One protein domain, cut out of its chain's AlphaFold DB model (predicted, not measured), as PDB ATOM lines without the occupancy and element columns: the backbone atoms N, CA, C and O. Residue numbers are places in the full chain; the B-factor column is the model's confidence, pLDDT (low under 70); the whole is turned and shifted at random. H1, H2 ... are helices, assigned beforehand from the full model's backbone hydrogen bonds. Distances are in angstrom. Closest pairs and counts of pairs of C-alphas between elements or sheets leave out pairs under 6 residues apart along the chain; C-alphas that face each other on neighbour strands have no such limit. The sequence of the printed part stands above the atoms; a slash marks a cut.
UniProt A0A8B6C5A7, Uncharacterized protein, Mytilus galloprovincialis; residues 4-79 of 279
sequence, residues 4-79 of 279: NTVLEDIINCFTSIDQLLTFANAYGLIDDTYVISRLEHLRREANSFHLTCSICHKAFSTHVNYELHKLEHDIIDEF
ATOM      1  N   ASN A   4      13.403 -46.579   6.714       62.97
ATOM      2  CA  ASN A   4      14.119 -46.549   5.438       62.97
ATOM      3  C   ASN A   4      13.437 -47.352   4.318       62.97
ATOM      4  O   ASN A   4      13.541 -46.953   3.163       62.97
ATOM      5  N   THR A   5      12.703 -48.433   4.618       72.94
ATOM      6  CA  THR A   5      12.039 -49.222   3.557       72.94
ATOM      7  C   THR A   5      10.833 -48.490   2.978       72.94
ATOM      8  O   THR A   5      10.544 -48.592   1.793       72.94
ATOM      9  N   VAL A   6      10.139 -47.704   3.807       80.19
ATOM     10  CA  VAL A   6       8.961 -46.938   3.372       80.19
ATOM     11  C   VAL A   6       9.371 -45.800   2.440       80.19
ATOM     12  O   VAL A   6       8.694 -45.537   1.448       80.19
ATOM     13  N   LEU A   7      10.486 -45.131   2.743       80.31
ATOM     14  CA  LEU A   7      11.006 -44.061   1.898       80.31
ATOM     15  C   LEU A   7      11.444 -44.593   0.526       80.31
ATOM     16  O   LEU A   7      11.118 -43.988  -0.493       80.31
ATOM     17  N   GLU A   8      12.115 -45.745   0.495       81.50
ATOM     18  CA  GLU A   8      12.531 -46.407  -0.743       81.50
ATOM     19  C   GLU A   8      11.330 -46.806  -1.619       81.50
ATOM     20  O   GLU A   8      11.307 -46.501  -2.815       81.50
ATOM     21  N   ASP A   9      10.285 -47.392  -1.027       82.00
ATOM     22  CA  ASP A   9       9.052 -47.755  -1.738       82.00
ATOM     23  C   ASP A   9       8.352 -46.531  -2.351       82.00
ATOM     24  O   ASP A   9       7.881 -46.574  -3.491       82.00
ATOM     25  N   ILE A  10       8.317 -45.409  -1.623       84.44
ATOM     26  CA  ILE A  10       7.742 -44.148  -2.110       84.44
ATOM     27  C   ILE A  10       8.591 -43.575  -3.252       84.44
ATOM     28  O   ILE A  10       8.042 -43.198  -4.289       84.44
ATOM     29  N   ILE A  11       9.918 -43.540  -3.096       87.00
ATOM     30  CA  ILE A  11      10.849 -43.032  -4.118       87.00
ATOM     31  C   ILE A  11      10.741 -43.855  -5.416       87.00
ATOM     32  O   ILE A  11      10.756 -43.298  -6.520       87.00
ATOM     33  N   ASN A  12      10.556 -45.170  -5.303       84.94
ATOM     34  CA  ASN A  12      10.404 -46.067  -6.448       84.94
ATOM     35  C   ASN A  12       9.075 -45.891  -7.204       84.94
ATOM     36  O   ASN A  12       8.990 -46.272  -8.374       84.94
ATOM     37  N   CYS A  13       8.058 -45.266  -6.599       86.50
ATOM     38  CA  CYS A  13       6.785 -44.978  -7.267       86.50
ATOM     39  C   CYS A  13       6.867 -43.814  -8.272       86.50
ATOM     40  O   CYS A  13       5.970 -43.664  -9.106       86.50
ATOM     41  N   PHE A  14       7.920 -42.989  -8.226       87.88
ATOM     42  CA  PHE A  14       8.101 -41.901  -9.186       87.88
ATOM     43  C   PHE A  14       8.662 -42.419 -10.514       87.88
ATOM     44  O   PHE A  14       9.651 -43.159 -10.554       87.88
ATOM     45  N   THR A  15       8.030 -41.996 -11.612       82.31
ATOM     46  CA  THR A  15       8.362 -42.402 -12.990       82.31
ATOM     47  C   THR A  15       8.929 -41.263 -13.835       82.31
ATOM     48  O   THR A  15       9.276 -41.469 -14.994       82.31
ATOM     49  N   SER A  16       9.036 -40.055 -13.276       86.19
ATOM     50  CA  SER A  16       9.608 -38.895 -13.961       86.19
ATOM     51  C   SER A  16      10.555 -38.120 -13.053       86.19
ATOM     52  O   SER A  16      10.355 -38.034 -11.839       86.19
ATOM     53  N   ILE A  17      11.587 -37.539 -13.670       87.00
ATOM     54  CA  ILE A  17      12.619 -36.748 -12.990       87.00
ATOM     55  C   ILE A  17      11.990 -35.545 -12.273       87.00
ATOM     56  O   ILE A  17      12.305 -35.291 -11.113       87.00
ATOM     57  N   ASP A  18      11.051 -34.853 -12.923       88.81
ATOM     58  CA  ASP A  18      10.417 -33.648 -12.377       88.81
ATOM     59  C   ASP A  18       9.566 -33.941 -11.135       88.81
ATOM     60  O   ASP A  18       9.594 -33.179 -10.164       88.81
ATOM     61  N   GLN A  19       8.835 -35.062 -11.122       90.69
ATOM     62  CA  GLN A  19       8.048 -35.473  -9.954       90.69
ATOM     63  C   GLN A  19       8.951 -35.806  -8.764       90.69
ATOM     64  O   GLN A  19       8.680 -35.357  -7.649       90.69
ATOM     65  N   LEU A  20      10.041 -36.543  -9.009       90.56
ATOM     66  CA  LEU A  20      10.988 -36.921  -7.964       90.56
ATOM     67  C   LEU A  20      11.731 -35.699  -7.402       90.56
ATOM     68  O   LEU A  20      11.849 -35.570  -6.185       90.56
ATOM     69  N   LEU A  21      12.166 -34.761  -8.252       89.56
ATOM     70  CA  LEU A  21      12.799 -33.510  -7.810       89.56
ATOM     71  C   LEU A  21      11.837 -32.615  -7.027       89.56
ATOM     72  O   LEU A  21      12.238 -31.994  -6.042       89.56
ATOM     73  N   THR A  22      10.569 -32.541  -7.435       92.81
ATOM     74  CA  THR A  22       9.552 -31.761  -6.711       92.81
ATOM     75  C   THR A  22       9.316 -32.338  -5.316       92.81
ATOM     76  O   THR A  22       9.270 -31.589  -4.340       92.81
ATOM     77  N   PHE A  23       9.233 -33.666  -5.209       91.50
ATOM     78  CA  PHE A  23       9.134 -34.363  -3.930       91.50
ATOM     79  C   PHE A  23      10.383 -34.136  -3.063       91.50
ATOM     80  O   PHE A  23      10.268 -33.674  -1.931       91.50
ATOM     81  N   ALA A  24      11.581 -34.369  -3.603       91.56
ATOM     82  CA  ALA A  24      12.830 -34.211  -2.861       91.56
ATOM     83  C   ALA A  24      13.019 -32.784  -2.317       91.56
ATOM     84  O   ALA A  24      13.393 -32.612  -1.159       91.56
ATOM     85  N   ASN A  25      12.684 -31.760  -3.111       92.06
ATOM     86  CA  ASN A  25      12.718 -30.363  -2.670       92.06
ATOM     87  C   ASN A  25      11.707 -30.074  -1.551       92.06
ATOM     88  O   ASN A  25      12.042 -29.384  -0.590       92.06
ATOM     89  N   ALA A  26      10.481 -30.594  -1.653       91.62
ATOM     90  CA  ALA A  26       9.426 -30.343  -0.668       91.62
ATOM     91  C   ALA A  26       9.730 -30.955   0.711       91.62
ATOM     92  O   ALA A  26       9.296 -30.413   1.728       91.62
ATOM     93  N   TYR A  27      10.480 -32.060   0.744       91.12
ATOM     94  CA  TYR A  27      10.810 -32.794   1.969       91.12
ATOM     95  C   TYR A  27      12.272 -32.637   2.420       91.12
ATOM     96  O   TYR A  27      12.658 -33.225   3.426       91.12
ATOM     97  N   GLY A  28      13.082 -31.830   1.721       91.19
ATOM     98  CA  GLY A  28      14.487 -31.590   2.076       91.19
ATOM     99  C   GLY A  28      15.409 -32.794   1.851       91.19
ATOM    100  O   GLY A  28      16.401 -32.940   2.556       91.19
ATOM    101  N   LEU A  29      15.083 -33.654   0.884       90.94
ATOM    102  CA  LEU A  29      15.776 -34.915   0.576       90.94
ATOM    103  C   LEU A  29      16.669 -34.820  -0.674       90.94
ATOM    104  O   LEU A  29      16.929 -35.818  -1.335       90.94
ATOM    105  N   ILE A  30      17.094 -33.615  -1.057       86.50
ATOM    106  CA  ILE A  30      17.846 -33.376  -2.304       86.50
ATOM    107  C   ILE A  30      19.187 -34.124  -2.306       86.50
ATOM    108  O   ILE A  30      19.593 -34.641  -3.343       86.50
ATOM    109  N   ASP A  31      19.823 -34.221  -1.138       87.88
ATOM    110  CA  ASP A  31      21.117 -34.883  -0.948       87.88
ATOM    111  C   ASP A  31      20.973 -36.335  -0.452       87.88
ATOM    112  O   ASP A  31      21.956 -36.961  -0.052       87.88
ATOM    113  N   ASP A  32      19.751 -36.883  -0.436       90.81
ATOM    114  CA  ASP A  32      19.508 -38.252   0.015       90.81
ATOM    115  C   ASP A  32      20.018 -39.276  -1.014       90.81
ATOM    116  O   ASP A  32      19.716 -39.205  -2.210       90.81
ATOM    117  N   THR A  33      20.774 -40.268  -0.541       86.31
ATOM    118  CA  THR A  33      21.419 -41.288  -1.381       86.31
ATOM    119  C   THR A  33      20.424 -42.076  -2.242       86.31
ATOM    120  O   THR A  33      20.742 -42.419  -3.387       86.31
ATOM    121  N   TYR A  34      19.214 -42.350  -1.741       87.31
ATOM    122  CA  TYR A  34      18.183 -43.068  -2.498       87.31
ATOM    123  C   TYR A  34      17.562 -42.178  -3.574       87.31
ATOM    124  O   TYR A  34      17.336 -42.638  -4.698       87.31
ATOM    125  N   VAL A  35      17.346 -40.895  -3.271       86.94
ATOM    126  CA  VAL A  35      16.857 -39.910  -4.249       86.94
ATOM    127  C   VAL A  35      17.862 -39.741  -5.388       86.94
ATOM    128  O   VAL A  35      17.468 -39.798  -6.553       86.94
ATOM    129  N   ILE A  36      19.156 -39.608  -5.078       85.75
ATOM    130  CA  ILE A  36      20.227 -39.497  -6.082       85.75
ATOM    131  C   ILE A  36      20.274 -40.755  -6.960       85.75
ATOM    132  O   ILE A  36      20.214 -40.653  -8.188       85.75
ATOM    133  N   SER A  37      20.281 -41.943  -6.347       84.06
ATOM    134  CA  SER A  37      20.315 -43.223  -7.073       84.06
ATOM    135  C   SER A  37      19.110 -43.390  -8.007       84.06
ATOM    136  O   SER A  37      19.247 -43.823  -9.157       84.06
ATOM    137  N   ARG A  38      17.911 -43.002  -7.550       88.19
ATOM    138  CA  ARG A  38      16.689 -43.058  -8.362       88.19
ATOM    139  C   ARG A  38      16.681 -42.002  -9.469       88.19
ATOM    140  O   ARG A  38      16.226 -42.301 -10.571       88.19
ATOM    141  N   LEU A  39      17.208 -40.801  -9.226       84.75
ATOM    142  CA  LEU A  39      17.366 -39.770 -10.258       84.75
ATOM    143  C   LEU A  39      18.306 -40.229 -11.372       84.75
ATOM    144  O   LEU A  39      18.000 -40.025 -12.545       84.75
ATOM    145  N   GLU A  40      19.417 -40.881 -11.039       81.50
ATOM    146  CA  GLU A  40      20.322 -41.462 -12.034       81.50
ATOM    147  C   GLU A  40      19.668 -42.594 -12.830       81.50
ATOM    148  O   GLU A  40      19.898 -42.710 -14.036       81.50
ATOM    149  N   HIS A  41      18.838 -43.413 -12.183       79.56
ATOM    150  CA  HIS A  41      18.055 -44.445 -12.862       79.56
ATOM    151  C   HIS A  41      17.046 -43.834 -13.839       79.56
ATOM    152  O   HIS A  41      17.038 -44.190 -15.013       79.56
ATOM    153  N   LEU A  42      16.256 -42.855 -13.389       80.50
ATOM    154  CA  LEU A  42      15.279 -42.161 -14.229       80.50
ATOM    155  C   LEU A  42      15.948 -41.361 -15.352       80.50
ATOM    156  O   LEU A  42      15.381 -41.258 -16.433       80.50
ATOM    157  N   ARG A  43      17.157 -40.824 -15.148       80.94
ATOM    158  CA  ARG A  43      17.962 -40.205 -16.217       80.94
ATOM    159  C   ARG A  43      18.428 -41.234 -17.242       80.94
ATOM    160  O   ARG A  43      18.359 -40.957 -18.434       80.94
ATOM    161  N   ARG A  44      18.843 -42.427 -16.805       71.12
ATOM    162  CA  ARG A  44      19.165 -43.547 -17.703       71.12
ATOM    163  C   ARG A  44      17.938 -44.034 -18.478       71.12
ATOM    164  O   ARG A  44      18.048 -44.280 -19.672       71.12
ATOM    165  N   GLU A  45      16.772 -44.107 -17.839       70.94
ATOM    166  CA  GLU A  45      15.505 -44.489 -18.482       70.94
ATOM    167  C   GLU A  45      14.958 -43.403 -19.419       70.94
ATOM    168  O   GLU A  45      14.517 -43.713 -20.520       70.94
ATOM    169  N   ALA A  46      15.029 -42.127 -19.039       66.00
ATOM    170  CA  ALA A  46      14.619 -41.009 -19.890       66.00
ATOM    171  C   ALA A  46      15.551 -40.839 -21.100       66.00
ATOM    172  O   ALA A  46      15.098 -40.464 -22.177       66.00
ATOM    173  N   ASN A  47      16.835 -41.177 -20.945       59.34
ATOM    174  CA  ASN A  47      17.785 -41.271 -22.053       59.34
ATOM    175  C   ASN A  47      17.677 -42.600 -22.823       59.34
ATOM    176  O   ASN A  47      18.235 -42.717 -23.913       59.34
ATOM    177  N   SER A  48      16.899 -43.569 -22.327       53.16
ATOM    178  CA  SER A  48      16.398 -44.714 -23.094       53.16
ATOM    179  C   SER A  48      15.173 -44.284 -23.911       53.16
ATOM    180  O   SER A  48      14.095 -44.885 -23.852       53.16
ATOM    181  N   PHE A  49      15.341 -43.260 -24.749       50.66
ATOM    182  CA  PHE A  49      14.518 -43.179 -25.947       50.66
ATOM    183  C   PHE A  49      14.763 -44.470 -26.720       50.66
ATOM    184  O   PHE A  49      15.912 -44.843 -26.949       50.66
ATOM    185  N   HIS A  50      13.697 -45.178 -27.097       56.03
ATOM    186  CA  HIS A  50      13.803 -46.239 -28.089       56.03
ATOM    187  C   HIS A  50      14.321 -45.601 -29.370       56.03
ATOM    188  O   HIS A  50      13.554 -45.076 -30.177       56.03
ATOM    189  N   LEU A  51      15.636 -45.595 -29.523       61.19
ATOM    190  CA  LEU A  51      16.278 -45.149 -30.733       61.19
ATOM    191  C   LEU A  51      15.936 -46.215 -31.753       61.19
ATOM    192  O   LEU A  51      16.454 -47.328 -31.722       61.19
ATOM    193  N   THR A  52      14.929 -45.928 -32.565       59.28
ATOM    194  CA  THR A  52      14.498 -46.831 -33.618       59.28
ATOM    195  C   THR A  52      15.260 -46.479 -34.872       59.28
ATOM    196  O   THR A  52      15.196 -45.342 -35.343       59.28
ATOM    197  N   CYS A  53      15.952 -47.453 -35.440       68.38
ATOM    198  CA  CYS A  53      16.560 -47.284 -36.746       68.38
ATOM    199  C   CYS A  53      15.489 -46.947 -37.791       68.38
ATOM    200  O   CYS A  53      14.506 -47.673 -37.944       68.38
ATOM    201  N   SER A  54      15.674 -45.860 -38.535       63.84
ATOM    202  CA  SER A  54      14.770 -45.463 -39.620       63.84
ATOM    203  C   SER A  54      14.810 -46.434 -40.809       63.84
ATOM    204  O   SER A  54      13.850 -46.476 -41.574       63.84
ATOM    205  N   ILE A  55      15.880 -47.231 -40.932       64.06
ATOM    206  CA  ILE A  55      16.124 -48.151 -42.050       64.06
ATOM    207  C   ILE A  55      15.577 -49.557 -41.762       64.06
ATOM    208  O   ILE A  55      14.864 -50.119 -42.590       64.06
ATOM    209  N   CYS A  56      15.875 -50.145 -40.595       74.19
ATOM    210  CA  CYS A  56      15.423 -51.507 -40.258       74.19
ATOM    211  C   CYS A  56      14.395 -51.590 -39.120       74.19
ATOM    212  O   CYS A  56      13.949 -52.687 -38.783       74.19
ATOM    213  N   HIS A  57      14.020 -50.454 -38.525       70.38
ATOM    214  CA  HIS A  57      13.029 -50.340 -37.449       70.38
ATOM    215  C   HIS A  57      13.345 -51.128 -36.168       70.38
ATOM    216  O   HIS A  57      12.470 -51.294 -35.317       70.38
ATOM    217  N   LYS A  58      14.593 -51.579 -35.983       71.31
ATOM    218  CA  LYS A  58      15.057 -52.113 -34.698       71.31
ATOM    219  C   LYS A  58      15.123 -50.994 -33.664       71.31
ATOM    220  O   LYS A  58      15.605 -49.908 -33.974       71.31
ATOM    221  N   ALA A  59      14.642 -51.280 -32.459       65.62
ATOM    222  CA  ALA A  59      14.733 -50.392 -31.310       65.62
ATOM    223  C   ALA A  59      15.981 -50.725 -30.488       65.62
ATOM    224  O   ALA A  59      16.283 -51.901 -30.270       65.62
ATOM    225  N   PHE A  60      16.666 -49.694 -30.009       70.75
ATOM    226  CA  PHE A  60      17.861 -49.819 -29.183       70.75
ATOM    227  C   PHE A  60      17.637 -49.135 -27.836       70.75
ATOM    228  O   PHE A  60      16.974 -48.102 -27.753       70.75
ATOM    229  N   SER A  61      18.167 -49.754 -26.782       60.59
ATOM    230  CA  SER A  61      18.093 -49.257 -25.404       60.59
ATOM    231  C   SER A  61      19.192 -48.248 -25.067       60.59
ATOM    232  O   SER A  61      19.111 -47.590 -24.037       60.59
ATOM    233  N   THR A  62      20.222 -48.127 -25.910       59.62
ATOM    234  CA  THR A  62      21.342 -47.201 -25.706       59.62
ATOM    235  C   THR A  62      21.705 -46.483 -27.003       59.62
ATOM    236  O   THR A  62      21.598 -47.055 -28.092       59.62
ATOM    237  N   HIS A  63      22.169 -45.237 -26.876       54.31
ATOM    238  CA  HIS A  63      22.663 -44.435 -27.997       54.31
ATOM    239  C   HIS A  63      23.872 -45.071 -28.677       54.31
ATOM    240  O   HIS A  63      23.930 -45.110 -29.896       54.31
ATOM    241  N   VAL A  64      24.771 -45.687 -27.910       56.78
ATOM    242  CA  VAL A  64      25.928 -46.411 -28.453       56.78
ATOM    243  C   VAL A  64      25.500 -47.599 -29.315       56.78
ATOM    244  O   VAL A  64      26.003 -47.759 -30.421       56.78
ATOM    245  N   ASN A  65      24.527 -48.406 -28.872       61.38
ATOM    246  CA  ASN A  65      24.026 -49.516 -29.689       61.38
ATOM    247  C   ASN A  65      23.287 -49.016 -30.931       61.38
ATOM    248  O   ASN A  65      23.342 -49.667 -31.970       61.38
ATOM    249  N   TYR A  66      22.608 -47.874 -30.827       70.94
ATOM    250  CA  TYR A  66      21.978 -47.225 -31.967       70.94
ATOM    251  C   TYR A  66      23.001 -46.683 -32.970       70.94
ATOM    252  O   TYR A  66      22.846 -46.944 -34.157       70.94
ATOM    253  N   GLU A  67      24.053 -45.995 -32.525       60.94
ATOM    254  CA  GLU A  67      25.107 -45.462 -33.396       60.94
ATOM    255  C   GLU A  67      25.964 -46.590 -33.988       60.94
ATOM    256  O   GLU A  67      26.192 -46.597 -35.192       60.94
ATOM    257  N   LEU A  68      26.325 -47.625 -33.220       68.06
ATOM    258  CA  LEU A  68      26.948 -48.847 -33.759       68.06
ATOM    259  C   LEU A  68      26.067 -49.503 -34.823       68.06
ATOM    260  O   LEU A  68      26.551 -49.928 -35.868       68.06
ATOM    261  N   HIS A  69      24.762 -49.575 -34.576       75.00
ATOM    262  CA  HIS A  69      23.814 -50.121 -35.535       75.00
ATOM    263  C   HIS A  69      23.614 -49.222 -36.767       75.00
ATOM    264  O   HIS A  69      23.408 -49.718 -37.873       75.00
ATOM    265  N   LYS A  70      23.677 -47.903 -36.602       69.81
ATOM    266  CA  LYS A  70      23.648 -46.939 -37.702       69.81
ATOM    267  C   LYS A  70      24.904 -47.070 -38.562       69.81
ATOM    268  O   LYS A  70      24.781 -47.110 -39.776       69.81
ATOM    269  N   LEU A  71      26.060 -47.315 -37.947       65.31
ATOM    270  CA  LEU A  71      27.289 -47.671 -38.654       65.31
ATOM    271  C   LEU A  71      27.163 -49.010 -39.403       65.31
ATOM    272  O   LEU A  71      27.720 -49.144 -40.486       65.31
ATOM    273  N   GLU A  72      26.395 -49.992 -38.908       63.84
ATOM    274  CA  GLU A  72      26.074 -51.200 -39.700       63.84
ATOM    275  C   GLU A  72      25.253 -50.874 -40.960       63.84
ATOM    276  O   GLU A  72      25.351 -51.595 -41.955       63.84
ATOM    277  N   HIS A  73      24.439 -49.816 -40.928       65.31
ATOM    278  CA  HIS A  73      23.716 -49.321 -42.096       65.31
ATOM    279  C   HIS A  73      24.590 -48.474 -43.015       65.31
ATOM    280  O   HIS A  73      24.498 -48.674 -44.220       65.31
ATOM    281  N   ASP A  74      25.471 -47.630 -42.479       52.00
ATOM    282  CA  ASP A  74      26.433 -46.854 -43.273       52.00
ATOM    283  C   ASP A  74      27.412 -47.782 -44.007       52.00
ATOM    284  O   ASP A  74      27.691 -47.568 -45.181       52.00
ATOM    285  N   ILE A  75      27.817 -48.898 -43.384       51.44
ATOM    286  CA  ILE A  75      28.546 -49.976 -44.070       51.44
ATOM    287  C   ILE A  75      27.713 -50.499 -45.254       51.44
ATOM    288  O   ILE A  75      28.237 -50.675 -46.343       51.44
ATOM    289  N   ILE A  76      26.406 -50.727 -45.100       49.56
ATOM    290  CA  ILE A  76      25.558 -51.259 -46.186       49.56
ATOM    291  C   ILE A  76      25.264 -50.211 -47.278       49.56
ATOM    292  O   ILE A  76      25.174 -50.593 -48.445       49.56
ATOM    293  N   ASP A  77      25.129 -48.929 -46.929       42.06
ATOM    294  CA  ASP A  77      24.834 -47.847 -47.878       42.06
ATOM    295  C   ASP A  77      26.091 -47.345 -48.615       42.06
ATOM    296  O   ASP A  77      25.981 -47.021 -49.798       42.06
ATOM    297  N   GLU A  78      27.293 -47.391 -48.021       44.84
ATOM    298  CA  GLU A  78      28.562 -47.173 -48.750       44.84
ATOM    299  C   GLU A  78      28.919 -48.348 -49.677       44.84
ATOM    300  O   GLU A  78      29.570 -48.153 -50.705       44.84
ATOM    301  N   PHE A  79      28.432 -49.564 -49.391       43.06
ATOM    302  CA  PHE A  79      28.541 -50.707 -50.307       43.06
ATOM    303  C   PHE A  79      27.516 -50.680 -51.464       43.06
ATOM    304  O   PHE A  79      27.537 -51.584 -52.307       43.06
TER     305      PHE A  79
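What this domain is: This is residues 4 to 79 of the 279 residues of an uncharacterized protein of Mytilus galloprovincialis (UniProt A0A8B6C5A7). Three helices, H1, H2 and H3, make a small head at one end of a long rod, and a lone fourth helix, H4, makes the other end. Between them the unnamed stretch 47 to 62 forms a loop that folds back on itself. The printed part has 76 residues with four named helices, H1 to H4 in order along the chain, and no named strand; the class is all helix. The whole is extended, with a radius of gyration of the C-alphas of 18.1 A and spans of 58 by 20 by 18 A.

Where its parts are: H1 is residues 4 to 12, from C-alpha 4 at (14.119, -46.549, 5.438). H2 is residues 17 to 27, 15.6 A long from first to last C-alpha. H3 is residues 33 to 46, 19.7 A long, with C-alpha 46 at (14.619, -41.009, -19.890). H4, the longest helix, is residues 63 to 78, 21.7 A long, and ends with C-alpha 78 at (28.562, -47.173, -48.750).

How they stand to each other: H1 is close to H2 but not clearly touching; the closest C-alphas, of Ile 11 and Leu 20, are 7.2 A apart. These two run opposite ways at a tilt of 36 degrees, only just steep. H1 touches H3, which touches it with residues 34 to 38 alone; the closest C-alphas, of Ile 11 and Val 35, are 6.8 A apart. They run the same way at a shallow tilt of 19 degrees. H2 and H3 form a helical hairpin and touch, with the C-alphas of Ile 17 and Leu 42 closest at 6.2 A, opposite ways at a shallow tilt of 18 degrees. Residues 51 to 52 pair with residues 59 to 60, antiparallel. H4 is apart from H1, H2 and H3. In H1, H2, H3 and H4 every O i to N i+4 pair is within hydrogen-bond range.

The domain as a whole: The C-alphas farthest apart, of Tyr 27 and Phe 79, are 58.0 A apart. The printed part has no cut. The links H1 to H2 and H2 to H3 are tight; H3 to H4 is long. Residues 74 to 79, of which 74 to 78 belong to H4, stand free. The mean pLDDT of the printed part is 74.2; 29 residues are under 70, among them 46 to 55 and 70 to 79.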